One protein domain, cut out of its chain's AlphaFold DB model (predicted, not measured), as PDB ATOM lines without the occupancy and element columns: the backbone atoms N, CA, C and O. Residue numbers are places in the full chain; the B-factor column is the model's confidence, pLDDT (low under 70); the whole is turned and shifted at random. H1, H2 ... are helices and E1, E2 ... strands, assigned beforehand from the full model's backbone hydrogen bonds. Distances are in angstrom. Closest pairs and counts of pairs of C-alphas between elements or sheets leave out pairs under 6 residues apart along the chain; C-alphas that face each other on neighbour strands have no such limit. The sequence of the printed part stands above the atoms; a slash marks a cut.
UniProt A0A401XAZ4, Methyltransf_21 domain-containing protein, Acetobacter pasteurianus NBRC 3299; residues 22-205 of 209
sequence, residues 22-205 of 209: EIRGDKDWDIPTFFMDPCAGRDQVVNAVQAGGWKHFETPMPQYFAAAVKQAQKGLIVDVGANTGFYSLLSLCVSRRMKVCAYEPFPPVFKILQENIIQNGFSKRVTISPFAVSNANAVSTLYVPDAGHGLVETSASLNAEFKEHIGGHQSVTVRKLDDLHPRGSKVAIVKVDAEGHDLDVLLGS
ATOM      1  N   GLU A  22     -28.535  36.973  99.392       92.81
ATOM      2  CA  GLU A  22     -29.491  36.917 100.491       92.81
ATOM      3  C   GLU A  22     -29.847  35.461 100.827       92.81
ATOM      4  O   GLU A  22     -30.535  34.777 100.068       92.81
ATOM      5  N   ILE A  23     -29.446  35.009 102.012       91.81
ATOM      6  CA  ILE A  23     -29.867  33.737 102.588       91.81
ATOM      7  C   ILE A  23     -31.128  33.977 103.411       91.81
ATOM      8  O   ILE A  23     -31.084  34.474 104.542       91.81
ATOM      9  N   ARG A  24     -32.278  33.644 102.819       90.00
ATOM     10  CA  ARG A  24     -33.589  33.867 103.438       90.00
ATOM     11  C   ARG A  24     -33.697  33.118 104.758       90.00
ATOM     12  O   ARG A  24     -33.469  31.914 104.808       90.00
ATOM     13  N   GLY A  25     -34.084  33.837 105.805       87.12
ATOM     14  CA  GLY A  25     -34.358  33.252 107.112       87.12
ATOM     15  C   GLY A  25     -35.629  32.398 107.129       87.12
ATOM     16  O   GLY A  25     -36.173  32.014 106.095       87.12
ATOM     17  N   ASP A  26     -36.132  32.113 108.323       87.06
ATOM     18  CA  ASP A  26     -37.342  31.319 108.523       87.06
ATOM     19  C   ASP A  26     -38.288  32.019 109.497       87.06
ATOM     20  O   ASP A  26     -37.982  32.186 110.680       87.06
ATOM     21  N   LYS A  27     -39.457  32.413 108.985       85.56
ATOM     22  CA  LYS A  27     -40.481  33.137 109.746       85.56
ATOM     23  C   LYS A  27     -41.083  32.287 110.857       85.56
ATOM     24  O   LYS A  27     -41.346  32.824 111.928       85.56
ATOM     25  N   ASP A  28     -41.246  30.985 110.636       86.38
ATOM     26  CA  ASP A  28     -41.835  30.083 111.632       86.38
ATOM     27  C   ASP A  28     -40.913  29.942 112.850       86.38
ATOM     28  O   ASP A  28     -41.344  29.660 113.970       86.38
ATOM     29  N   TRP A  29     -39.615  30.170 112.636       83.94
ATOM     30  CA  TRP A  29     -38.585  30.056 113.658       83.94
ATOM     31  C   TRP A  29     -38.093  31.412 114.170       83.94
ATOM     32  O   TRP A  29     -37.258  31.417 115.077       83.94
ATOM     33  N   ASP A  30     -38.646  32.522 113.671       86.06
ATOM     34  CA  ASP A  30     -38.191  33.895 113.939       86.06
ATOM     35  C   ASP A  30     -36.690  34.085 113.643       86.06
ATOM     36  O   ASP A  30     -35.958  34.770 114.357       86.06
ATOM     37  N   ILE A  31     -36.207  33.416 112.593       86.94
ATOM     38  CA  ILE A  31     -34.827  33.527 112.126       86.94
ATOM     39  C   ILE A  31     -34.804  34.596 111.033       86.94
ATOM     40  O   ILE A  31     -35.402  34.389 109.974       86.94
ATOM     41  N   PRO A  32     -34.119  35.732 111.236       87.94
ATOM     42  CA  PRO A  32     -33.958  36.728 110.191       87.94
ATOM     43  C   PRO A  32     -33.009  36.227 109.098       87.94
ATOM     44  O   PRO A  32     -32.102  35.435 109.351       87.94
ATOM     45  N   THR A  33     -33.182  36.763 107.893       91.12
ATOM     46  CA  THR A  33     -32.244  36.634 106.770       91.12
ATOM     47  C   THR A  33     -30.809  36.990 107.169       91.12
ATOM     48  O   THR A  33     -30.604  37.834 108.038       91.12
ATOM     49  N   PHE A  34     -29.812  36.419 106.503       93.56
ATOM     50  CA  PHE A  34     -28.422  36.887 106.528       93.56
ATOM     51  C   PHE A  34     -27.831  36.877 105.118       93.56
ATOM     52  O   PHE A  34     -28.480  36.428 104.179       93.56
ATOM     53  N   PHE A  35     -26.624  37.407 104.956       94.94
ATOM     54  CA  PHE A  35     -25.966  37.547 103.659       94.94
ATOM     55  C   PHE A  35     -24.656  36.768 103.613       94.94
ATOM     56  O   PHE A  35     -23.963  36.679 104.625       94.94
ATOM     57  N   MET A  36     -24.306  36.218 102.456       95.50
ATOM     58  CA  MET A  36     -23.016  35.559 102.236       95.50
ATOM     59  C   MET A  36     -22.457  35.929 100.861       95.50
ATOM     60  O   MET A  36     -23.215  36.113  99.907       95.50
ATOM     61  N   ASP A  37     -21.136  36.042 100.759       93.94
ATOM     62  CA  ASP A  37     -20.427  36.250  99.501       93.94
ATOM     63  C   ASP A  37     -20.458  34.956  98.668       93.94
ATOM     64  O   ASP A  37     -19.880  33.954  99.093       93.94
ATOM     65  N   PRO A  38     -21.073  34.942  97.471       90.44
ATOM     66  CA  PRO A  38     -21.068  33.762  96.606       90.44
ATOM     67  C   PRO A  38     -19.683  33.461  96.017       90.44
ATOM     68  O   PRO A  38     -19.512  32.477  95.296       90.44
ATOM     69  N   CYS A  39     -18.693  34.331  96.238       90.44
ATOM     70  CA  CYS A  39     -17.335  34.226  95.721       90.44
ATOM     71  C   CYS A  39     -17.292  34.122  94.190       90.44
ATOM     72  O   CYS A  39     -16.498  33.360  93.634       90.44
ATOM     73  N   ALA A  40     -18.153  34.894  93.514       86.75
ATOM     74  CA  ALA A  40     -18.434  34.796  92.078       86.75
ATOM     75  C   ALA A  40     -18.985  33.418  91.647       86.75
ATOM     76  O   ALA A  40     -18.637  32.905  90.588       86.75
ATOM     77  N   GLY A  41     -19.837  32.815  92.483       84.56
ATOM     78  CA  GLY A  41     -20.460  31.506  92.246       84.56
ATOM     79  C   GLY A  41     -19.575  30.318  92.616       84.56
ATOM     80  O   GLY A  41     -19.902  29.182  92.282       84.56
ATOM     81  N   ARG A  42     -18.449  30.561  93.289       85.12
ATOM     82  CA  ARG A  42     -17.479  29.526  93.653       85.12
ATOM     83  C   ARG A  42     -17.707  28.951  95.050       85.12
ATOM     84  O   ARG A  42     -17.194  27.873  95.318       85.12
ATOM     85  N   ASP A  43     -18.445  29.641  95.919       88.44
ATOM     86  CA  ASP A  43     -18.801  29.125  97.246       88.44
ATOM     87  C   ASP A  43     -19.935  28.094  97.125       88.44
ATOM     88  O   ASP A  43     -21.090  28.427  96.843       88.44
ATOM     89  N   GLN A  44     -19.588  26.824  97.336       87.12
ATOM     90  CA  GLN A  44     -20.524  25.706  97.230       87.12
ATOM     91  C   GLN A  44     -21.630  25.758  98.290       87.12
ATOM     92  O   GLN A  44     -22.769  25.396  97.993       87.12
ATOM     93  N   VAL A  45     -21.326  26.250  99.496       90.00
ATOM     94  CA  VAL A  45     -22.305  26.388 100.581       90.00
ATOM     95  C   VAL A  45     -23.347  27.423 100.186       90.00
ATOM     96  O   VAL A  45     -24.546  27.154 100.259       90.00
ATOM     97  N   VAL A  46     -22.913  28.584  99.689       91.38
ATOM     98  CA  VAL A  46     -23.834  29.631  99.221       91.38
ATOM     99  C   VAL A  46     -24.686  29.128  98.065       91.38
ATOM    100  O   VAL A  46     -25.901  29.306  98.097       91.38
ATOM    101  N   ASN A  47     -24.088  28.444  97.088       89.06
ATOM    102  CA  ASN A  47     -24.820  27.888  95.951       89.06
ATOM    103  C   ASN A  47     -25.893  26.878  96.395       89.06
ATOM    104  O   ASN A  47     -27.049  26.972  95.975       89.06
ATOM    105  N   ALA A  48     -25.536  25.938  97.275       89.00
ATOM    106  CA  ALA A  48     -26.457  24.932  97.798       89.00
ATOM    107  C   ALA A  48     -27.602  25.569  98.598       89.00
ATOM    108  O   ALA A  48     -28.779  25.268  98.379       89.00
ATOM    109  N   VAL A  49     -27.268  26.498  99.493       90.06
ATOM    110  CA  VAL A  49     -28.239  27.211 100.326       90.06
ATOM    111  C   VAL A  49     -29.131  28.131  99.490       90.06
ATOM    112  O   VAL A  49     -30.312  28.269  99.797       90.06
ATOM    113  N   GLN A  50     -28.619  28.754  98.431       87.62
ATOM    114  CA  GLN A  50     -29.416  29.598  97.544       87.62
ATOM    115  C   GLN A  50     -30.403  28.772  96.712       87.62
ATOM    116  O   GLN A  50     -31.544  29.194  96.525       87.62
ATOM    117  N   ALA A  51     -29.984  27.596  96.233       85.81
ATOM    118  CA  ALA A  51     -30.822  26.714  95.428       85.81
ATOM    119  C   ALA A  51     -31.908  26.013  96.261       85.81
ATOM    120  O   ALA A  51     -33.069  25.969  95.854       85.81
ATOM    121  N   GLY A  52     -31.538  25.467  97.423       82.12
ATOM    122  CA  GLY A  52     -32.434  24.665  98.260       82.12
ATOM    123  C   GLY A  52     -33.032  25.410  99.451       82.12
ATOM    124  O   GLY A  52     -34.038  24.984 100.006       82.12
ATOM    125  N   GLY A  53     -32.455  26.530  99.874       87.88
ATOM    126  CA  GLY A  53     -32.711  27.128 101.183       87.88
ATOM    127  C   GLY A  53     -31.847  26.495 102.277       87.88
ATOM    128  O   GLY A  53     -31.482  25.322 102.217       87.88
ATOM    129  N   TRP A  54     -31.551  27.264 103.327       90.94
ATOM    130  CA  TRP A  54     -30.584  26.877 104.368       90.94
ATOM    131  C   TRP A  54     -30.929  25.587 105.112       90.94
ATOM    132  O   TRP A  54     -30.035  24.919 105.613       90.94
ATOM    133  N   LYS A  55     -32.212  25.219 105.176       89.81
ATOM    134  CA  LYS A  55     -32.664  23.969 105.800       89.81
ATOM    135  C   LYS A  55     -32.241  22.725 105.026       89.81
ATOM    136  O   LYS A  55     -32.179  21.659 105.625       89.81
ATOM    137  N   HIS A  56     -32.029  22.866 103.717       87.38
ATOM    138  CA  HIS A  56     -31.778  21.746 102.819       87.38
ATOM    139  C   HIS A  56     -30.288  21.473 102.600       87.38
ATOM    140  O   HIS A  56     -29.930  20.384 102.152       87.38
ATOM    141  N   PHE A  57     -29.426  22.435 102.941       88.50
ATOM    142  CA  PHE A  57     -27.986  22.219 102.985       88.50
ATOM    143  C   PHE A  57     -27.679  21.101 103.989       88.50
ATOM    144  O   PHE A  57     -28.122  21.187 105.126       88.50
ATOM    145  N   GLU A  58     -27.012  20.028 103.555       87.19
ATOM    146  CA  GLU A  58     -26.624  18.895 104.420       87.19
ATOM    147  C   GLU A  58     -27.750  18.410 105.352       87.19
ATOM    148  O   GLU A  58     -27.584  18.232 106.562       87.19
ATOM    149  N   THR A  59     -28.951  18.257 104.792       87.38
ATOM    150  CA  THR A  59     -30.141  17.879 105.568       87.38
ATOM    151  C   THR A  59     -29.875  16.608 106.388       87.38
ATOM    152  O   THR A  59     -29.391  15.631 105.815       87.38
ATOM    153  N   PRO A  60     -30.245  16.555 107.689       92.75
ATOM    154  CA  PRO A  60     -31.036  17.532 108.462       92.75
ATOM    155  C   PRO A  60     -30.218  18.502 109.343       92.75
ATOM    156  O   PRO A  60     -30.770  19.139 110.249       92.75
ATOM    157  N   MET A  61     -28.906  18.616 109.131       92.81
ATOM    158  CA  MET A  61     -27.993  19.217 110.107       92.81
ATOM    159  C   MET A  61     -28.286  20.683 110.462       92.81
ATOM    160  O   MET A  61     -28.367  20.984 111.661       92.81
ATOM    161  N   PRO A  62     -28.547  21.603 109.510       94.38
ATOM    162  CA  PRO A  62     -28.822  22.997 109.857       94.38
ATOM    163  C   PRO A  62     -30.067  23.168 110.721       94.38
ATOM    164  O   PRO A  62     -30.107  24.047 111.584       94.38
ATOM    165  N   GLN A  63     -31.082  22.323 110.526       93.88
ATOM    166  CA  GLN A  63     -32.326  22.382 111.291       93.88
ATOM    167  C   GLN A  63     -32.099  21.962 112.742       93.88
ATOM    168  O   GLN A  63     -32.538  22.664 113.658       93.88
ATOM    169  N   TYR A  64     -31.382  20.857 112.966       95.56
ATOM    170  CA  TYR A  64     -31.037  20.419 114.318       95.56
ATOM    171  C   TYR A  64     -30.120  21.409 115.021       95.56
ATOM    172  O   TYR A  64     -30.356  21.744 116.183       95.56
ATOM    173  N   PHE A  65     -29.136  21.953 114.307       96.62
ATOM    174  CA  PHE A  65     -28.262  22.976 114.856       96.62
ATOM    175  C   PHE A  65     -29.046  24.234 115.257       96.62
ATOM    176  O   PHE A  65     -28.940  24.692 116.395       96.62
ATOM    177  N   ALA A  66     -29.904  24.763 114.378       95.50
ATOM    178  CA  ALA A  66     -30.751  25.911 114.699       95.50
ATOM    179  C   ALA A  66     -31.678  25.630 115.895       95.50
ATOM    180  O   ALA A  66     -31.870  26.500 116.750       95.50
ATOM    181  N   ALA A  67     -32.222  24.411 116.003       95.62
ATOM    182  CA  ALA A  67     -33.078  24.018 117.119       95.62
ATOM    183  C   ALA A  67     -32.298  24.001 118.439       95.62
ATOM    184  O   ALA A  67     -32.760  24.570 119.429       95.62
ATOM    185  N   ALA A  68     -31.089  23.432 118.434       97.00
ATOM    186  CA  ALA A  68     -30.196  23.420 119.586       97.00
ATOM    187  C   ALA A  68     -29.818  24.845 120.021       97.00
ATOM    188  O   ALA A  68     -29.902  25.175 121.206       97.00
ATOM    189  N   VAL A  69     -29.486  25.733 119.073       96.62
ATOM    190  CA  VAL A  69     -29.184  27.148 119.362       96.62
ATOM    191  C   VAL A  69     -30.382  27.836 120.022       96.62
ATOM    192  O   VAL A  69     -30.224  28.564 121.009       96.62
ATOM    193  N   LYS A  70     -31.591  27.587 119.511       94.62
ATOM    194  CA  LYS A  70     -32.830  28.151 120.056       94.62
ATOM    195  C   LYS A  70     -33.122  27.624 121.463       94.62
ATOM    196  O   LYS A  70     -33.468  28.413 122.343       94.62
ATOM    197  N   GLN A  71     -32.921  26.327 121.697       96.12
ATOM    198  CA  GLN A  71     -33.098  25.693 123.005       96.12
ATOM    199  C   GLN A  71     -32.098  26.214 124.043       96.12
ATOM    200  O   GLN A  71     -32.479  26.482 125.181       96.12
ATOM    201  N   ALA A  72     -30.835  26.402 123.657       95.81
ATOM    202  CA  ALA A  72     -29.801  26.910 124.551       95.81
ATOM    203  C   ALA A  72     -30.023  28.381 124.958       95.81
ATOM    204  O   ALA A  72     -29.586  28.796 126.032       95.81
ATOM    205  N   GLN A  73     -30.729  29.165 124.131       89.62
ATOM    206  CA  GLN A  73     -31.097  30.581 124.309       89.62
ATOM    207  C   GLN A  73     -29.927  31.580 124.373       89.62
ATOM    208  O   GLN A  73     -30.002  32.639 123.749       89.62
ATOM    209  N   LYS A  74     -28.864  31.294 125.133       95.00
ATOM    210  CA  LYS A  74     -27.670  32.132 125.328       95.00
ATOM    211  C   LYS A  74     -26.439  31.270 125.609       95.00
ATOM    212  O   LYS A  74     -26.558  30.189 126.176       95.00
ATOM    213  N   GLY A  75     -25.258  31.807 125.329       95.19
ATOM    214  CA  GLY A  75     -23.992  31.132 125.605       95.19
ATOM    215  C   GLY A  75     -22.954  31.401 124.528       95.19
ATOM    216  O   GLY A  75     -23.099  32.328 123.724       95.19
ATOM    217  N   LEU A  76     -21.899  30.595 124.554       95.88
ATOM    218  CA  LEU A  76     -20.864  30.583 123.535       95.88
ATOM    219  C   LEU A  76     -21.054  29.378 122.616       95.88
ATOM    220  O   LEU A  76     -21.227  28.257 123.089       95.88
ATOM    221  N   ILE A  77     -21.002  29.621 121.316       97.12
ATOM    222  CA  ILE A  77     -20.927  28.587 120.293       97.12
ATOM    223  C   ILE A  77     -19.480  28.491 119.843       97.12
ATOM    224  O   ILE A  77     -18.837  29.512 119.594       97.12
ATOM    225  N   VAL A  78     -18.990  27.268 119.744       97.06
ATOM    226  CA  VAL A  78     -17.708  26.949 119.130       97.06
ATOM    227  C   VAL A  78     -17.998  26.360 117.754       97.06
ATOM    228  O   VAL A  78     -18.715  25.368 117.660       97.06
ATOM    229  N   ASP A  79     -17.468  26.979 116.705       97.62
ATOM    230  CA  ASP A  79     -17.603  26.548 115.309       97.62
ATOM    231  C   ASP A  79     -16.212  26.165 114.781       97.62
ATOM    232  O   ASP A  79     -15.397  27.035 114.458       97.62
ATOM    233  N   VAL A  80     -15.901  24.867 114.796       97.06
ATOM    234  CA  VAL A  80     -14.643  24.310 114.275       97.06
ATOM    235  C   VAL A  80     -14.839  23.913 112.815       97.06
ATOM    236  O   VAL A  80     -15.831  23.257 112.481       97.06
ATOM    237  N   GLY A  81     -13.905  24.330 111.956       95.44
ATOM    238  CA  GLY A  81     -14.088  24.252 110.506       95.44
ATOM    239  C   GLY A  81     -15.190  25.211 110.075       95.44
ATOM    240  O   GLY A  81     -16.186  24.820 109.470       95.44
ATOM    241  N   ALA A  82     -15.077  26.467 110.507       96.69
ATOM    242  CA  ALA A  82     -16.128  27.460 110.310       96.69
ATOM    243  C   ALA A  82     -16.372  27.792 108.834       96.69
ATOM    244  O   ALA A  82     -17.441  28.323 108.504       96.69
ATOM    245  N   ASN A  83     -15.418  27.463 107.954       95.25
ATOM    246  CA  ASN A  83     -15.545  27.623 106.518       95.25
ATOM    247  C   ASN A  83     -15.922  29.084 106.189       95.25
ATOM    248  O   ASN A  83     -15.443  30.001 106.852       95.25
ATOM    249  N   THR A  84     -16.810  29.347 105.230       96.12
ATOM    250  CA  THR A  84     -17.290  30.694 104.894       96.12
ATOM    251  C   THR A  84     -18.331  31.237 105.883       96.12
ATOM    252  O   THR A  84     -18.832  32.351 105.712       96.12
ATOM    253  N   GLY A  85     -18.618  30.512 106.972       96.75
ATOM    254  CA  GLY A  85     -19.320  31.034 108.146       96.75
ATOM    255  C   GLY A  85     -20.813  30.753 108.226       96.75
ATOM    256  O   GLY A  85     -21.501  31.419 108.999       96.75
ATOM    257  N   PHE A  86     -21.339  29.791 107.466       96.88
ATOM    258  CA  PHE A  86     -22.774  29.482 107.448       96.88
ATOM    259  C   PHE A  86     -23.352  29.195 108.847       96.88
ATOM    260  O   PHE A  86     -24.286  29.876 109.276       96.88
ATOM    261  N   TYR A  87     -22.774  28.248 109.597       97.62
ATOM    262  CA  TYR A  87     -23.257  27.892 110.939       97.62
ATOM    263  C   TYR A  87     -23.053  29.029 111.955       97.62
ATOM    264  O   TYR A  87     -23.954  29.332 112.748       97.62
ATOM    265  N   SER A  88     -21.918  29.730 111.877       98.12
ATOM    266  CA  SER A  88     -21.663  30.961 112.629       98.12
ATOM    267  C   SER A  88     -22.764  32.012 112.413       98.12
ATOM    268  O   SER A  88     -23.380  32.463 113.382       98.12
ATOM    269  N   LEU A  89     -23.076  32.373 111.164       97.19
ATOM    270  CA  LEU A  89     -24.114  33.354 110.825       97.19
ATOM    271  C   LEU A  89     -25.513  32.887 111.233       97.19
ATOM    272  O   LEU A  89     -26.249  33.647 111.872       97.19
ATOM    273  N   LEU A  90     -25.856  31.633 110.922       96.50
ATOM    274  CA  LEU A  90     -27.136  31.030 111.278       96.50
ATOM    275  C   LEU A  90     -27.373  31.138 112.786       96.50
ATOM    276  O   LEU A  90     -28.411  31.639 113.214       96.50
ATOM    277  N   SER A  91     -26.387  30.765 113.603       96.69
ATOM    278  CA  SER A  91     -26.533  30.806 115.058       96.69
ATOM    279  C   SER A  91     -26.770  32.213 115.626       96.69
ATOM    280  O   SER A  91     -27.583  32.404 116.536       96.69
ATOM    281  N   LEU A  92     -26.100  33.220 115.061       95.75
ATOM    282  CA  LEU A  92     -26.206  34.620 115.473       95.75
ATOM    283  C   LEU A  92     -27.526  35.258 115.050       95.75
ATOM    284  O   LEU A  92     -27.959  36.226 115.694       95.75
ATOM    285  N   CYS A  93     -28.131  34.746 113.977       93.94
ATOM    286  CA  CYS A  93     -29.484  35.080 113.551       93.94
ATOM    287  C   CYS A  93     -30.531  34.388 114.425       93.94
ATOM    288  O   CYS A  93     -31.451  35.062 114.881       93.94
ATOM    289  N   VAL A  94     -30.358  33.097 114.728       94.50
ATOM    290  CA  VAL A  94     -31.275  32.327 115.586       94.50
ATOM    291  C   VAL A  94     -31.356  32.914 116.998       94.50
ATOM    292  O   VAL A  94     -32.439  32.973 117.578       94.50
ATOM    293  N   SER A  95     -30.236  33.366 117.576       93.56
ATOM    294  CA  SER A  95     -30.251  34.000 118.897       93.56
ATOM    295  C   SER A  95     -29.350  35.228 119.007       93.56
ATOM    296  O   SER A  95     -28.142  35.222 118.766       93.56
ATOM    297  N   ARG A  96     -29.947  36.305 119.527       91.62
ATOM    298  CA  ARG A  96     -29.271  37.577 119.826       91.62
ATOM    299  C   ARG A  96     -28.322  37.501 121.021       91.62
ATOM    300  O   ARG A  96     -27.520  38.411 121.217       91.62
ATOM    301  N   ARG A  97     -28.437  36.452 121.841       94.50
ATOM    302  CA  ARG A  97     -27.659  36.262 123.078       94.50
ATOM    303  C   ARG A  97     -26.554  35.219 122.930       94.50
ATOM    304  O   ARG A  97     -25.866  34.938 123.911       94.50
ATOM    305  N   MET A  98     -26.387  34.668 121.731       95.56
ATOM    306  CA  MET A  98     -25.227  33.859 121.394       95.56
ATOM    307  C   MET A  98     -24.047  34.739 121.004       95.56
ATOM    308  O   MET A  98     -24.205  35.797 120.381       95.56
ATOM    309  N   LYS A  99     -22.868  34.264 121.390       96.81
ATOM    310  CA  LYS A  99     -21.581  34.658 120.826       96.81
ATOM    311  C   LYS A  99     -20.974  33.446 120.133       96.81
ATOM    312  O   LYS A  99     -21.328  32.320 120.474       96.81
ATOM    313  N   VAL A 100     -20.054  33.679 119.208       97.56
ATOM    314  CA  VAL A 100     -19.392  32.614 118.450       97.56
ATOM    315  C   VAL A 100     -17.874  32.765 118.533       97.56
ATOM    316  O   VAL A 100     -17.349  33.870 118.384       97.56
ATOM    317  N   CYS A 101     -17.183  31.652 118.753       97.50
ATOM    318  CA  CYS A 101     -15.767  31.476 118.462       97.50
ATOM    319  C   CYS A 101     -15.659  30.565 117.237       97.50
ATOM    320  O   CYS A 101     -16.056  29.404 117.315       97.50
ATOM    321  N   ALA A 102     -15.176  31.104 116.121       97.94
ATOM    322  CA  ALA A 102     -15.094  30.404 114.844       97.94
ATOM    323  C   ALA A 102     -13.628  30.171 114.459       97.94
ATOM    324  O   ALA A 102     -12.819  31.105 114.507       97.94
ATOM    325  N   TYR A 103     -13.293  28.945 114.068       97.56
ATOM    326  CA  TYR A 103     -11.933  28.538 113.725       97.56
ATOM    327  C   TYR A 103     -11.897  28.019 112.291       97.56
ATOM    328  O   TYR A 103     -12.568  27.038 111.972       97.56
ATOM    329  N   GLU A 104     -11.128  28.692 111.437       96.81
ATOM    330  CA  GLU A 104     -10.963  28.339 110.025       96.81
ATOM    331  C   GLU A 104      -9.482  28.473 109.635       96.81
ATOM    332  O   GLU A 104      -8.975  29.597 109.570       96.81
ATOM    333  N   PRO A 105      -8.757  27.361 109.424       95.31
ATOM    334  CA  PRO A 105      -7.322  27.399 109.175       95.31
ATOM    335  C   PRO A 105      -6.932  27.841 107.763       95.31
ATOM    336  O   PRO A 105      -5.789  28.268 107.583       95.31
ATOM    337  N   PHE A 106      -7.809  27.726 106.761       92.69
ATOM    338  CA  PHE A 106      -7.445  27.981 105.371       92.69
ATOM    339  C   PHE A 106      -7.559  29.484 105.028       92.69
ATOM    340  O   PHE A 106      -8.664  30.021 104.962       92.69
ATOM    341  N   PRO A 107      -6.452  30.214 104.769       91.25
ATOM    342  CA  PRO A 107      -6.449  31.674 104.672       91.25
ATOM    343  C   PRO A 107      -7.381  32.284 103.614       91.25
ATOM    344  O   PRO A 107      -7.970  33.328 103.904       91.25
ATOM    345  N   PRO A 108      -7.541  31.712 102.401       90.31
ATOM    346  CA  PRO A 108      -8.518  32.216 101.438       90.31
ATOM    347  C   PRO A 108      -9.953  32.147 101.974       90.31
ATOM    348  O   PRO A 108     -10.687  33.126 101.854       90.31
ATOM    349  N   VAL A 109     -10.322  31.040 102.625       92.56
ATOM    350  CA  VAL A 109     -11.659  30.826 103.206       92.56
ATOM    351  C   VAL A 109     -11.855  31.680 104.458       92.56
ATOM    352  O   VAL A 109     -12.881  32.339 104.598       92.56
ATOM    353  N   PHE A 110     -10.832  31.800 105.306       95.50
ATOM    354  CA  PHE A 110     -10.845  32.682 106.473       95.50
ATOM    355  C   PHE A 110     -11.137  34.150 106.107       95.50
ATOM    356  O   PHE A 110     -11.863  34.843 106.821       95.50
ATOM    357  N   LYS A 111     -10.607  34.645 104.979       94.75
ATOM    358  CA  LYS A 111     -10.912  36.004 104.493       94.75
ATOM    359  C   LYS A 111     -12.384  36.156 104.104       94.75
ATOM    360  O   LYS A 111     -12.980  37.187 104.404       94.75
ATOM    361  N   ILE A 112     -12.967  35.137 103.472       95.44
ATOM    362  CA  ILE A 112     -14.391  35.120 103.107       95.44
ATOM    363  C   ILE A 112     -15.255  35.098 104.373       95.44
ATOM    364  O   ILE A 112     -16.170  35.909 104.502       95.44
ATOM    365  N   LEU A 113     -14.918  34.246 105.348       97.25
ATOM    366  CA  LEU A 113     -15.554  34.228 106.667       97.25
ATOM    367  C   LEU A 113     -15.555  35.617 107.308       97.25
ATOM    368  O   LEU A 113     -16.594  36.101 107.758       97.25
ATOM    369  N   GLN A 114     -14.393  36.273 107.339       97.00
ATOM    370  CA  GLN A 114     -14.251  37.606 107.914       97.00
ATOM    371  C   GLN A 114     -15.178  38.621 107.237       97.00
ATOM    372  O   GLN A 114     -15.887  39.353 107.934       97.00
ATOM    373  N   GLU A 115     -15.197  38.643 105.906       95.25
ATOM    374  CA  GLU A 115     -16.062  39.533 105.131       95.25
ATOM    375  C   GLU A 115     -17.543  39.248 105.417       95.25
ATOM    376  O   GLU A 115     -18.290  40.158 105.775       95.25
ATOM    377  N   ASN A 116     -17.953  37.978 105.388       96.31
ATOM    378  CA  ASN A 116     -19.319  37.556 105.687       96.31
ATOM    379  C   ASN A 116     -19.773  38.014 107.086       96.31
ATOM    380  O   ASN A 116     -20.877  38.542 107.248       96.31
ATOM    381  N   ILE A 117     -18.922  37.898 108.111       96.62
ATOM    382  CA  ILE A 117     -19.237  38.391 109.462       96.62
ATOM    383  C   ILE A 117     -19.396  39.921 109.495       96.62
ATOM    384  O   ILE A 117     -20.313  40.431 110.153       96.62
ATOM    385  N   ILE A 118     -18.516  40.657 108.808       94.81
ATOM    386  CA  ILE A 118     -18.543  42.127 108.752       94.81
ATOM    387  C   ILE A 118     -19.813  42.614 108.050       94.81
ATOM    388  O   ILE A 118     -20.519  43.469 108.590       94.81
ATOM    389  N   GLN A 119     -20.148  42.030 106.900       94.00
ATOM    390  CA  GLN A 119     -21.298  42.424 106.081       94.00
ATOM    391  C   GLN A 119     -22.645  42.173 106.769       94.00
ATOM    392  O   GLN A 119     -23.624  42.860 106.491       94.00
ATOM    393  N   ASN A 120     -22.697  41.253 107.736       94.38
ATOM    394  CA  ASN A 120     -23.880  41.033 108.571       94.38
ATOM    395  C   ASN A 120     -23.897  41.869 109.867       94.38
ATOM    396  O   ASN A 120     -24.848  41.785 110.647       94.38
ATOM    397  N   GLY A 121     -22.863  42.677 110.131       93.69
ATOM    398  CA  GLY A 121     -22.764  43.510 111.334       93.69
ATOM    399  C   GLY A 121     -22.541  42.716 112.626       93.69
ATOM    400  O   GLY A 121     -22.897  43.179 113.713       93.69
ATOM    401  N   PHE A 122     -21.968  41.511 112.543       95.50
ATOM    402  CA  PHE A 122     -21.807  40.618 113.696       95.50
ATOM    403  C   PHE A 122     -20.425  40.644 114.351       95.50
ATOM    404  O   PHE A 122     -20.213  39.929 115.330       95.50
ATOM    405  N   SER A 123     -19.521  41.530 113.929       94.44
ATOM    406  CA  SER A 123     -18.138  41.611 114.430       94.44
ATOM    407  C   SER A 123     -18.009  41.755 115.956       94.44
ATOM    408  O   SER A 123     -16.998  41.371 116.525       94.44
ATOM    409  N   LYS A 124     -19.028  42.277 116.657       95.06
ATOM    410  CA  LYS A 124     -19.032  42.383 118.135       95.06
ATOM    411  C   LYS A 124     -19.436  41.093 118.863       95.06
ATOM    412  O   LYS A 124     -19.327  41.023 120.087       95.06
ATOM    413  N   ARG A 125     -19.980  40.108 118.147       95.38
ATOM    414  CA  ARG A 125     -20.495  38.844 118.704       95.38
ATOM    415  C   ARG A 125     -19.722  37.619 118.227       95.38
ATOM    416  O   ARG A 125     -20.009  36.528 118.709       95.38
ATOM    417  N   VAL A 126     -18.755  37.796 117.332       96.19
ATOM    418  CA  VAL A 126     -17.949  36.709 116.775       96.19
ATOM    419  C   VAL A 126     -16.480  37.020 116.965       96.19
ATOM    420  O   VAL A 126     -16.033  38.119 116.656       96.19
ATOM    421  N   THR A 127     -15.738  36.040 117.460       96.81
ATOM    422  CA  THR A 127     -14.277  36.016 117.391       96.81
ATOM    423  C   THR A 127     -13.893  34.955 116.376       96.81
ATOM    424  O   THR A 127     -14.217  33.787 116.571       96.81
ATOM    425  N   ILE A 128     -13.244  35.361 115.289       97.69
ATOM    426  CA  ILE A 128     -12.718  34.444 114.273       97.69
ATOM    427  C   ILE A 128     -11.219  34.254 114.506       97.69
ATOM    428  O   ILE A 128     -10.532  35.193 114.914       97.69
ATOM    429  N   SER A 129     -10.693  33.051 114.295       97.44
ATOM    430  CA  SER A 129      -9.264  32.764 114.464       97.44
ATOM    431  C   SER A 129      -8.741  31.831 113.365       97.44
ATOM    432  O   SER A 129      -9.393  30.826 113.080       97.44
ATOM    433  N   PRO A 130      -7.573  32.129 112.759       96.62
ATOM    434  CA  PRO A 130      -7.025  31.364 111.641       96.62
ATOM    435  C   PRO A 130      -6.239  30.138 112.133       96.62
ATOM    436  O   PRO A 130      -5.053  29.979 111.839       96.62
ATOM    437  N   PHE A 131      -6.870  29.315 112.973       94.94
ATOM    438  CA  PHE A 131      -6.258  28.130 113.575       94.94
ATOM    439  C   PHE A 131      -7.023  26.879 113.178       94.94
ATOM    440  O   PHE A 131      -8.251  26.894 113.118       94.94
ATOM    441  N   ALA A 132      -6.293  25.783 112.992       96.00
ATOM    442  CA  ALA A 132      -6.895  24.462 113.057       96.00
ATOM    443  C   ALA A 132      -7.039  24.069 114.532       96.00
ATOM    444  O   ALA A 132      -6.237  24.485 115.377       96.00
ATOM    445  N   VAL A 133      -8.050  23.265 114.843       96.25
ATOM    446  CA  VAL A 133      -8.287  22.770 116.202       96.25
ATOM    447  C   VAL A 133      -7.932  21.287 116.259       96.25
ATOM    448  O   VAL A 133      -8.184  20.557 115.307       96.25
ATOM    449  N   SER A 134      -7.297  20.849 117.344       96.19
ATOM    450  CA  SER A 134      -6.883  19.454 117.545       96.19
ATOM    451  C   SER A 134      -6.665  19.154 119.038       96.19
ATOM    452  O   SER A 134      -7.077  19.933 119.895       96.19
ATOM    453  N   ASN A 135      -5.981  18.055 119.356       94.94
ATOM    454  CA  ASN A 135      -5.621  17.592 120.694       94.94
ATOM    455  C   ASN A 135      -4.252  18.113 121.174       94.94
ATOM    456  O   ASN A 135      -3.867  17.855 122.315       94.94
ATOM    457  N   ALA A 136      -3.529  18.878 120.349       94.81
ATOM    458  CA  ALA A 136      -2.237  19.465 120.693       94.81
ATOM    459  C   ALA A 136      -2.019  20.843 120.042       94.81
ATOM    460  O   ALA A 136      -2.604  21.173 119.011       94.81
ATOM    461  N   ASN A 137      -1.143  21.652 120.651       96.94
ATOM    462  CA  ASN A 137      -0.648  22.888 120.044       96.94
ATOM    463  C   ASN A 137       0.556  22.558 119.162       96.94
ATOM    464  O   ASN A 137       1.529  21.987 119.653       96.94
ATOM    465  N   ALA A 138       0.503  22.933 117.889       96.31
ATOM    466  CA  ALA A 138       1.552  22.611 116.928       96.31
ATOM    467  C   ALA A 138       1.525  23.552 115.717       96.31
ATOM    468  O   ALA A 138       0.626  24.377 115.553       96.31
ATOM    469  N   VAL A 139       2.509  23.385 114.839       96.06
ATOM    470  CA  VAL A 139       2.382  23.748 113.428       96.06
ATOM    471  C   VAL A 139       2.186  22.443 112.669       96.06
ATOM    472  O   VAL A 139       2.943  21.500 112.889       96.06
ATOM    473  N   SER A 140       1.170  22.375 111.812       93.06
ATOM    474  CA  SER A 140       0.881  21.187 111.007       93.06
ATOM    475  C   SER A 140       0.654  21.558 109.548       93.06
ATOM    476  O   SER A 140       0.465  22.729 109.208       93.06
ATOM    477  N   THR A 141       0.692  20.550 108.688       91.50
ATOM    478  CA  THR A 141       0.376  20.679 107.272       91.50
ATOM    479  C   THR A 141      -1.130  20.555 107.087       91.50
ATOM    480  O   THR A 141      -1.720  19.539 107.440       91.50
ATOM    481  N   LEU A 142      -1.745  21.594 106.531       89.56
ATOM    482  CA  LEU A 142      -3.108  21.558 106.024       89.56
ATOM    483  C   LEU A 142      -3.056  21.173 104.546       89.56
ATOM    484  O   LEU A 142      -2.437  21.879 103.745       89.56
ATOM    485  N   TYR A 143      -3.702  20.070 104.202       85.75
ATOM    486  CA  TYR A 143      -3.877  19.612 102.832       85.75
ATOM    487  C   TYR A 143      -5.112  20.282 102.256       85.75
ATOM    488  O   TYR A 143      -6.193  20.235 102.849       85.75
ATOM    489  N   VAL A 144      -4.923  20.950 101.122       80.75
ATOM    490  CA  VAL A 144      -5.970  21.731 100.474       80.75
ATOM    491  C   VAL A 144      -6.329  21.113  99.122       80.75
ATOM    492  O   VAL A 144      -5.462  20.538  98.452       80.75
ATOM    493  N   PRO A 145      -7.603  21.213  98.729       68.69
ATOM    494  CA  PRO A 145      -8.076  20.722  97.442       68.69
ATOM    495  C   PRO A 145      -7.408  21.400  96.238       68.69
ATOM    496  O   PRO A 145      -6.824  22.482  96.355       68.69
ATOM    497  N   ASP A 146      -7.498  20.753  95.072       66.94
ATOM    498  CA  ASP A 146      -7.012  21.305  93.804       66.94
ATOM    499  C   ASP A 146      -7.839  22.516  93.379       66.94
ATOM    500  O   ASP A 146      -9.044  22.448  93.150       66.94
ATOM    501  N   ALA A 147      -7.158  23.656  93.242       61.78
ATOM    502  CA  ALA A 147      -7.755  24.883  92.736       61.78
ATOM    503  C   ALA A 147      -8.145  24.779  91.245       61.78
ATOM    504  O   ALA A 147      -8.823  25.674  90.730       61.78
ATOM    505  N   GLY A 148      -7.738  23.710  90.548       55.59
ATOM    506  CA  GLY A 148      -7.964  23.471  89.122       55.59
ATOM    507  C   GLY A 148      -9.432  23.430  88.680       55.59
ATOM    508  O   GLY A 148      -9.714  23.712  87.517       55.59
ATOM    509  N   HIS A 149     -10.379  23.166  89.587       59.12
ATOM    510  CA  HIS A 149     -11.818  23.151  89.276       59.12
ATOM    511  C   HIS A 149     -12.500  24.520  89.430       59.12
ATOM    512  O   HIS A 149     -13.681  24.668  89.114       59.12
ATOM    513  N   GLY A 150     -11.771  25.541  89.897       58.25
ATOM    514  CA  GLY A 150     -12.269  26.912  89.985       58.25
ATOM    515  C   GLY A 150     -13.335  27.148  91.059       58.25
ATOM    516  O   GLY A 150     -13.950  28.208  91.045       58.25
ATOM    517  N   LEU A 151     -13.551  26.216  91.991       66.50
ATOM    518  CA  LEU A 151     -14.467  26.368  93.127       66.50
ATOM    519  C   LEU A 151     -13.707  26.803  94.391       66.50
ATOM    520  O   LEU A 151     -12.508  26.564  94.528       66.50
ATOM    521  N   VAL A 152     -14.399  27.462  95.322       63.62
ATOM    522  CA  VAL A 152     -13.933  27.579  96.708       63.62
ATOM    523  C   VAL A 152     -14.242  26.224  97.322       63.62
ATOM    524  O   VAL A 152     -15.342  25.997  97.816       63.62
ATOM    525  N   GLU A 153     -13.312  25.285  97.181       64.00
ATOM    526  CA  GLU A 153     -13.436  23.997  97.843       64.00
ATOM    527  C   GLU A 153     -13.081  24.160  99.318       64.00
ATOM    528  O   GLU A 153     -12.048  24.726  99.685       64.00
ATOM    529  N   THR A 154     -13.993  23.703 100.166       61.69
ATOM    530  CA  THR A 154     -13.995  24.028 101.591       61.69
ATOM    531  C   THR A 154     -13.514  22.891 102.473       61.69
ATOM    532  O   THR A 154     -13.555  22.996 103.692       61.69
ATOM    533  N   SER A 155     -13.025  21.818 101.859       63.84
ATOM    534  CA  SER A 155     -12.654  20.599 102.558       63.84
ATOM    535  C   SER A 155     -11.155  20.508 102.820       63.84
ATOM    536  O   SER A 155     -10.503  19.539 102.434       63.84
ATOM    537  N   ALA A 156     -10.572  21.539 103.427       65.50
ATOM    538  CA  ALA A 156      -9.179  21.478 103.854       65.50
ATOM    539  C   ALA A 156      -9.049  20.596 105.109       65.50
ATOM    540  O   ALA A 156      -9.837  20.734 106.039       65.50
ATOM    541  N   SER A 157      -8.047  19.714 105.155       76.50
ATOM    542  CA  SER A 157      -7.887  18.740 106.246       76.50
ATOM    543  C   SER A 157      -6.451  18.670 106.763       76.50
ATOM    544  O   SER A 157      -5.495  18.884 106.017       76.50
ATOM    545  N   LEU A 158      -6.281  18.357 108.052       70.88
ATOM    546  CA  LEU A 158      -4.981  17.977 108.622       70.88
ATOM    547  C   LEU A 158      -4.615  16.514 108.322       70.88
ATOM    548  O   LEU A 158      -3.461  16.122 108.499       70.88
ATOM    549  N   ASN A 159      -5.573  15.712 107.855       74.62
ATOM    550  CA  ASN A 159      -5.374  14.320 107.490       74.62
ATOM    551  C   ASN A 159      -5.089  14.203 105.982       74.62
ATOM    552  O   ASN A 159      -5.945  14.504 105.152       74.62
ATOM    553  N   ALA A 160      -3.886  13.743 105.626       69.12
ATOM    554  CA  ALA A 160      -3.480  13.554 104.232       69.12
ATOM    555  C   ALA A 160      -4.309  12.477 103.508       69.12
ATOM    556  O   ALA A 160      -4.566  12.599 102.316       69.12
ATOM    557  N   GLU A 161      -4.740  11.436 104.228       71.31
ATOM    558  CA  GLU A 161      -5.483  10.293 103.675       71.31
ATOM    559  C   GLU A 161      -6.970  10.596 103.478       71.31
ATOM    560  O   GLU A 161      -7.674   9.864 102.788       71.31
ATOM    561  N   PHE A 162      -7.455  11.701 104.047       61.91
ATOM    562  CA  PHE A 162      -8.829  12.149 103.845       61.91
ATOM    563  C   PHE A 162      -9.093  12.601 102.398       61.91
ATOM    564  O   PHE A 162     -10.249  12.754 101.997       61.91
ATOM    565  N   LYS A 163      -8.041  12.832 101.597       64.81
ATOM    566  CA  LYS A 163      -8.157  13.336 100.226       64.81
ATOM    567  C   LYS A 163      -7.563  12.386  99.200       64.81
ATOM    568  O   LYS A 163      -6.374  12.098  99.210       64.81
ATOM    569  N   GLU A 164      -8.401  11.995  98.238       58.81
ATOM    570  CA  GLU A 164      -7.975  11.246  97.051       58.81
ATOM    571  C   GLU A 164      -7.100  12.100  96.111       58.81
ATOM    572  O   GLU A 164      -6.242  11.561  95.418       58.81
ATOM    573  N   HIS A 165      -7.291  13.428  96.099       63.06
ATOM    574  CA  HIS A 165      -6.569  14.367  95.231       63.06
ATOM    575  C   HIS A 165      -6.124  15.602  96.032       63.06
ATOM    576  O   HIS A 165      -6.944  16.425  96.437       63.06
ATOM    577  N   ILE A 166      -4.814  15.731  96.277       67.25
ATOM    578  CA  ILE A 166      -4.221  16.877  96.981       67.25
ATOM    579  C   ILE A 166      -3.791  17.921  95.948       67.25
ATOM    580  O   ILE A 166      -2.860  17.697  95.178       67.25
ATOM    581  N   GLY A 167      -4.445  19.078  95.974       66.31
ATOM    582  CA  GLY A 167      -4.120  20.226  95.129       66.31
ATOM    583  C   GLY A 167      -2.943  21.060  95.601       66.31
ATOM    584  O   GLY A 167      -2.296  21.765  94.828       66.31
ATOM    585  N   GLY A 168      -2.677  20.998  96.901       79.19
ATOM    586  CA  GLY A 168      -1.606  21.730  97.546       79.19
ATOM    587  C   GLY A 168      -1.563  21.461  99.040       79.19
ATOM    588  O   GLY A 168      -2.375  20.729  99.606       79.19
ATOM    589  N   HIS A 169      -0.594  22.079  99.696       83.25
ATOM    590  CA  HIS A 169      -0.454  22.019 101.138       83.25
ATOM    591  C   HIS A 169       0.084  23.344 101.665       83.25
ATOM    592  O   HIS A 169       0.804  24.063 100.970       83.25
ATOM    593  N   GLN A 170      -0.257  23.671 102.906       87.19
ATOM    594  CA  GLN A 170       0.277  24.847 103.582       87.19
ATOM    595  C   GLN A 170       0.418  24.610 105.082       87.19
ATOM    596  O   GLN A 170      -0.383  23.908 105.693       87.19
ATOM    597  N   SER A 171       1.424  25.224 105.698       92.25
ATOM    598  CA  SER A 171       1.590  25.166 107.149       92.25
ATOM    599  C   SER A 171       0.565  26.053 107.851       92.25
ATOM    600  O   SER A 171       0.398  27.223 107.502       92.25
ATOM    601  N   VAL A 172      -0.091  25.510 108.873       94.38
ATOM    602  CA  VAL A 172      -1.062  26.224 109.707       94.38
ATOM    603  C   VAL A 172      -0.760  26.035 111.183       94.38
ATOM    604  O   VAL A 172      -0.167  25.040 111.602       94.38
ATOM    605  N   THR A 173      -1.181  27.007 111.988       96.88
ATOM    606  CA  THR A 173      -1.126  26.879 113.446       96.88
ATOM    607  C   THR A 173      -2.288  26.013 113.920       96.88
ATOM    608  O   THR A 173      -3.442  26.277 113.581       96.88
ATOM    609  N   VAL A 174      -1.976  25.008 114.728       96.88
ATOM    610  CA  VAL A 174      -2.929  24.098 115.364       96.88
ATOM    611  C   VAL A 174      -2.992  24.407 116.852       96.88
ATOM    612  O   VAL A 174      -1.962  24.676 117.481       96.88
ATOM    613  N   ARG A 175      -4.196  24.401 117.421       96.69
ATOM    614  CA  ARG A 175      -4.423  24.707 118.834       96.69
ATOM    615  C   ARG A 175      -5.402  23.729 119.469       96.69
ATOM    616  O   ARG A 175      -6.357  23.304 118.826       96.69
ATOM    617  N   LYS A 176      -5.202  23.427 120.750       95.19
ATOM    618  CA  LYS A 176      -6.209  22.722 121.552       95.19
ATOM    619  C   LYS A 176      -7.417  23.602 121.794       95.19
ATOM    620  O   LYS A 176      -7.248  24.782 122.102       95.19
ATOM    621  N   LEU A 177      -8.619  23.034 121.723       91.62
ATOM    622  CA  LEU A 177      -9.827  23.813 121.979       91.62
ATOM    623  C   LEU A 177      -9.871  24.334 123.424       91.62
ATOM    624  O   LEU A 177     -10.227  25.492 123.653       91.62
ATOM    625  N   ASP A 178      -9.411  23.521 124.375       91.06
ATOM    626  CA  ASP A 178      -9.269  23.889 125.787       91.06
ATOM    627  C   ASP A 178      -8.417  25.153 126.010       91.06
ATOM    628  O   ASP A 178      -8.654  25.913 126.948       91.06
ATOM    629  N   ASP A 179      -7.460  25.432 125.118       90.81
ATOM    630  CA  ASP A 179      -6.593  26.614 125.206       90.81
ATOM    631  C   ASP A 179      -7.195  27.851 124.515       90.81
ATOM    632  O   ASP A 179      -6.666  28.960 124.637       90.81
ATOM    633  N   LEU A 180      -8.272  27.669 123.746       86.25
ATOM    634  CA  LEU A 180      -8.865  28.694 122.891       86.25
ATOM    635  C   LEU A 180     -10.158  29.286 123.456       86.25
ATOM    636  O   LEU A 180     -10.519  30.410 123.090       86.25
ATOM    637  N   HIS A 181     -10.872  28.564 124.322       76.62
ATOM    638  CA  HIS A 181     -12.129  29.069 124.861       76.62
ATOM    639  C   HIS A 181     -11.887  30.211 125.871       76.62
ATOM    640  O   HIS A 181     -10.990  30.136 126.719       76.62
ATOM    641  N   PRO A 182     -12.696  31.288 125.860       75.94
ATOM    642  CA  PRO A 182     -12.576  32.327 126.871       75.94
ATOM    643  C   PRO A 182     -12.921  31.763 128.256       75.94
ATOM    644  O   PRO A 182     -14.018  31.230 128.469       75.94
ATOM    645  N   ARG A 183     -12.001  31.909 129.216       76.38
ATOM    646  CA  ARG A 183     -12.203  31.467 130.606       76.38
ATOM    647  C   ARG A 183     -13.503  32.043 131.175       76.38
ATOM    648  O   ARG A 183     -13.792  33.226 131.009       76.38
ATOM    649  N   GLY A 184     -14.291  31.196 131.838       75.62
ATOM    650  CA  GLY A 184     -15.576  31.576 132.438       75.62
ATOM    651  C   GLY A 184     -16.744  31.724 131.452       75.62
ATOM    652  O   GLY A 184     -17.862  32.013 131.882       75.62
ATOM    653  N   SER A 185     -16.533  31.513 130.148       84.38
ATOM    654  CA  SER A 185     -17.643  31.419 129.196       84.38
ATOM    655  C   SER A 185     -18.302  30.047 129.275       84.38
ATOM    656  O   SER A 185     -17.627  29.026 129.203       84.38
ATOM    657  N   LYS A 186     -19.634  30.021 129.376       89.19
ATOM    658  CA  LYS A 186     -20.409  28.785 129.250       89.19
ATOM    659  C   LYS A 186     -20.564  28.440 127.772       89.19
ATOM    660  O   LYS A 186     -21.334  29.104 127.068       89.19
ATOM    661  N   VAL A 187     -19.841  27.421 127.317       93.19
ATOM    662  CA  VAL A 187     -20.060  26.832 125.995       93.19
ATOM    663  C   VAL A 187     -21.426  26.152 126.000       93.19
ATOM    664  O   VAL A 187     -21.772  25.417 126.919       93.19
ATOM    665  N   ALA A 188     -22.246  26.509 125.021       95.25
ATOM    666  CA  ALA A 188     -23.583  25.970 124.841       95.25
ATOM    667  C   ALA A 188     -23.594  24.865 123.785       95.25
ATOM    668  O   ALA A 188     -24.320  23.889 123.937       95.25
ATOM    669  N   ILE A 189     -22.832  25.057 122.705       96.06
ATOM    670  CA  ILE A 189     -22.792  24.168 121.545       96.06
ATOM    671  C   ILE A 189     -21.368  24.174 120.995       96.06
ATOM    672  O   ILE A 189     -20.770  25.242 120.842       96.06
ATOM    673  N   VAL A 190     -20.863  22.990 120.660       95.38
ATOM    674  CA  VAL A 190     -19.653  22.801 119.860       95.38
ATOM    675  C   VAL A 190     -20.078  22.129 118.559       95.38
ATOM    676  O   VAL A 190     -20.634  21.035 118.588       95.38
ATOM    677  N   LYS A 191     -19.856  22.799 117.429       96.19
ATOM    678  CA  LYS A 191     -19.942  22.202 116.096       96.19
ATOM    679  C   LYS A 191     -18.526  21.860 115.650       96.19
ATOM    680  O   LYS A 191     -17.640  22.713 115.716       96.19
ATOM    681  N   VAL A 192     -18.338  20.618 115.218       95.62
ATOM    682  CA  VAL A 192     -17.072  20.104 114.698       95.62
ATOM    683  C   VAL A 192     -17.327  19.558 113.307       95.62
ATOM    684  O   VAL A 192     -18.245  18.764 113.123       95.62
ATOM    685  N   ASP A 193     -16.556  20.063 112.359       93.31
ATOM    686  CA  ASP A 193     -16.490  19.594 110.980       93.31
ATOM    687  C   ASP A 193     -15.075  19.907 110.494       93.31
ATOM    688  O   ASP A 193     -14.800  20.947 109.898       93.31
ATOM    689  N   ALA A 194     -14.134  19.086 110.952       90.81
ATOM    690  CA  ALA A 194     -12.706  19.269 110.704       90.81
ATOM    691  C   ALA A 194     -12.191  18.318 109.615       90.81
ATOM    692  O   ALA A 194     -10.990  18.047 109.561       90.81
ATOM    693  N   GLU A 195     -13.103  17.812 108.775       84.94
ATOM    694  CA  GLU A 195     -12.810  17.054 107.557       84.94
ATOM    695  C   GLU A 195     -11.853  15.880 107.834       84.94
ATOM    696  O   GLU A 195     -10.740  15.811 107.311       84.94
ATOM    697  N   GLY A 196     -12.254  14.972 108.733       83.25
ATOM    698  CA  GLY A 196     -11.473  13.783 109.094       83.25
ATOM    699  C   GLY A 196     -10.532  13.967 110.288       83.25
ATOM    700  O   GLY A 196      -9.760  13.057 110.589       83.25
ATOM    701  N   HIS A 197     -10.608  15.113 110.978       91.19
ATOM    702  CA  HIS A 197      -9.841  15.423 112.198       91.19
ATOM    703  C   HIS A 197     -10.722  15.609 113.448       91.19
ATOM    704  O   HIS A 197     -10.288  16.117 114.483       91.19
ATOM    705  N   ASP A 198     -11.989  15.210 113.354       93.38
ATOM    706  CA  ASP A 198     -13.039  15.508 114.330       93.38
ATOM    707  C   ASP A 198     -12.777  14.858 115.694       93.38
ATOM    708  O   ASP A 198     -12.971  15.485 116.736       93.38
ATOM    709  N   LEU A 199     -12.268  13.619 115.707       93.75
ATOM    710  CA  LEU A 199     -11.919  12.923 116.948       93.75
ATOM    711  C   LEU A 199     -10.832  13.674 117.726       93.75
ATOM    712  O   LEU A 199     -10.958  13.855 118.936       93.75
ATOM    713  N   ASP A 200      -9.795  14.154 117.045       95.75
ATOM    714  CA  ASP A 200      -8.709  14.887 117.693       95.75
ATOM    715  C   ASP A 200      -9.164  16.251 118.213       95.75
ATOM    716  O   ASP A 200      -8.704  16.692 119.267       95.75
ATOM    717  N   VAL A 201     -10.108  16.909 117.533       95.69
ATOM    718  CA  VAL A 201     -10.772  18.100 118.082       95.69
ATOM    719  C   VAL A 201     -11.450  17.760 119.412       95.69
ATOM    720  O   VAL A 201     -11.226  18.459 120.402       95.69
ATOM    721  N   LEU A 202     -12.238  16.680 119.466       94.69
ATOM    722  CA  LEU A 202     -12.943  16.267 120.686       94.69
ATOM    723  C   LEU A 202     -11.974  15.896 121.820       94.69
ATOM    724  O   LEU A 202     -12.181  16.312 122.958       94.69
ATOM    725  N   LEU A 203     -10.878  15.195 121.514       94.75
ATOM    726  CA  LEU A 203      -9.831  14.863 122.492       94.75
ATOM    727  C   LEU A 203      -9.122  16.109 123.056       94.75
ATOM    728  O   LEU A 203      -8.625  16.076 124.180       94.75
ATOM    729  N   GLY A 204      -9.091  17.213 122.306       93.00
ATOM    730  CA  GLY A 204      -8.564  18.511 122.747       93.00
ATOM    731  C   GLY A 204      -9.561  19.428 123.461       93.00
ATOM    732  O   GLY A 204      -9.242  20.607 123.647       93.00
ATOM    733  N   SER A 205     -10.752  18.922 123.799       90.88
ATOM    734  CA  SER A 205     -11.904  19.698 124.293       90.88
ATOM    735  C   SER A 205     -12.385  19.273 125.693       90.88
ATOM    736  O   SER A 205     -13.552  19.471 126.033       90.88
TER     737      SER A 205
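AT A GLANCE: This is residues 22 to 205 of the 209 residues of the protein "Methyltransf_21 domain-containing protein" of Acetobacter pasteurianus NBRC 3299 (UniProt A0A401XAZ4). A twisted parallel sheet of four strands, in the order E4, E3, E2, E8, has the helices H2, H3 and H4 layered over one face. Beyond the ends of its strands, E4 turns sharply into a smaller mixed sheet, in the order E5, E7, E6; H5 grazes both sheets, and E1 lies near H3 and H4. The printed part has 184 residues, with five named helices and eight named strands in the order E1 H1 H2 E2 H3 E3 H4 E4 E5 E6 E7 E8 H5, mixed in class. It is compact, with a radius of gyration of the C-alphas of 15.7 A and spans of 42 by 40 by 28 A.

HOW THE PARTS SIT: Start at residues 22 to 23, which pair antiparallel with residues 34 to 35 of E1, residues 34 to 36. H1, residues 44 to 52, is close to but not clearly touching H3, residues 86 to 94; their closest C-alphas, Val 45 and Phe 86, are 7.5 A apart. H2, residues 61 to 72, touches H3 at a steep tilt of 39 degrees, the same way; their closest C-alphas, Val 69 and Ser 91, are 6.2 A apart. Look next at E2, residues 75 to 80, E3, residues 98 to 103, E4, residues 126 to 129, and E8, residues 187 to 192: within hydrogen-bond range are N 78 and O 189, 2.9 A, N 99 and O 75, 3.0 A, and N 127 and O 100, 2.9 A. With H4, residues 107 to 119, the sets E2, H3, E3 and E3, H4, E4 are strand-helix-strand units, parallel neighbours with a helix between, each crossover right-handed. H2, H3 and H4 are on the same face in two layers, helices over a sheet; H3 has a height over the sheet of 8.5 A. E4 runs on into E5, residues 132 to 134, at 84 degrees. E6, residues 138 to 144, and E7, residues 168 to 176, form a hairpin, with N 142 and O 170 at 2.8 A; E7 bends by 54 degrees at residue 171 and is parallel to E5, with N 134 and O 175 at 3.0 A. H5, residues 198 to 203, only grazes both sheets; the closest C-alphas of E5 and H5, Ser 134 and Val 201, are 4.2 A apart. In H1 to H5 every O i to N i+4 pair is within hydrogen-bond range.

IN THESE COORDINATES: Find C-alpha 34, where E1 begins, at (-28.422, 36.887, 106.528). H2 measures 16.5 A, H4 18.4 A, E6 18.1 A and E7 24.5 A from first to last C-alpha. H5 ends at C-alpha 203, (-9.831, 14.863, 122.492).

THE WHOLE: The C-alphas of Gly 148 and Gly 184 are the two farthest apart, 44.7 A. The printed part has no cut; E6 to E7 is the long link, of 23 residues. Confidence is under 70 at residues 145 to 156, 160 and 162 to 167.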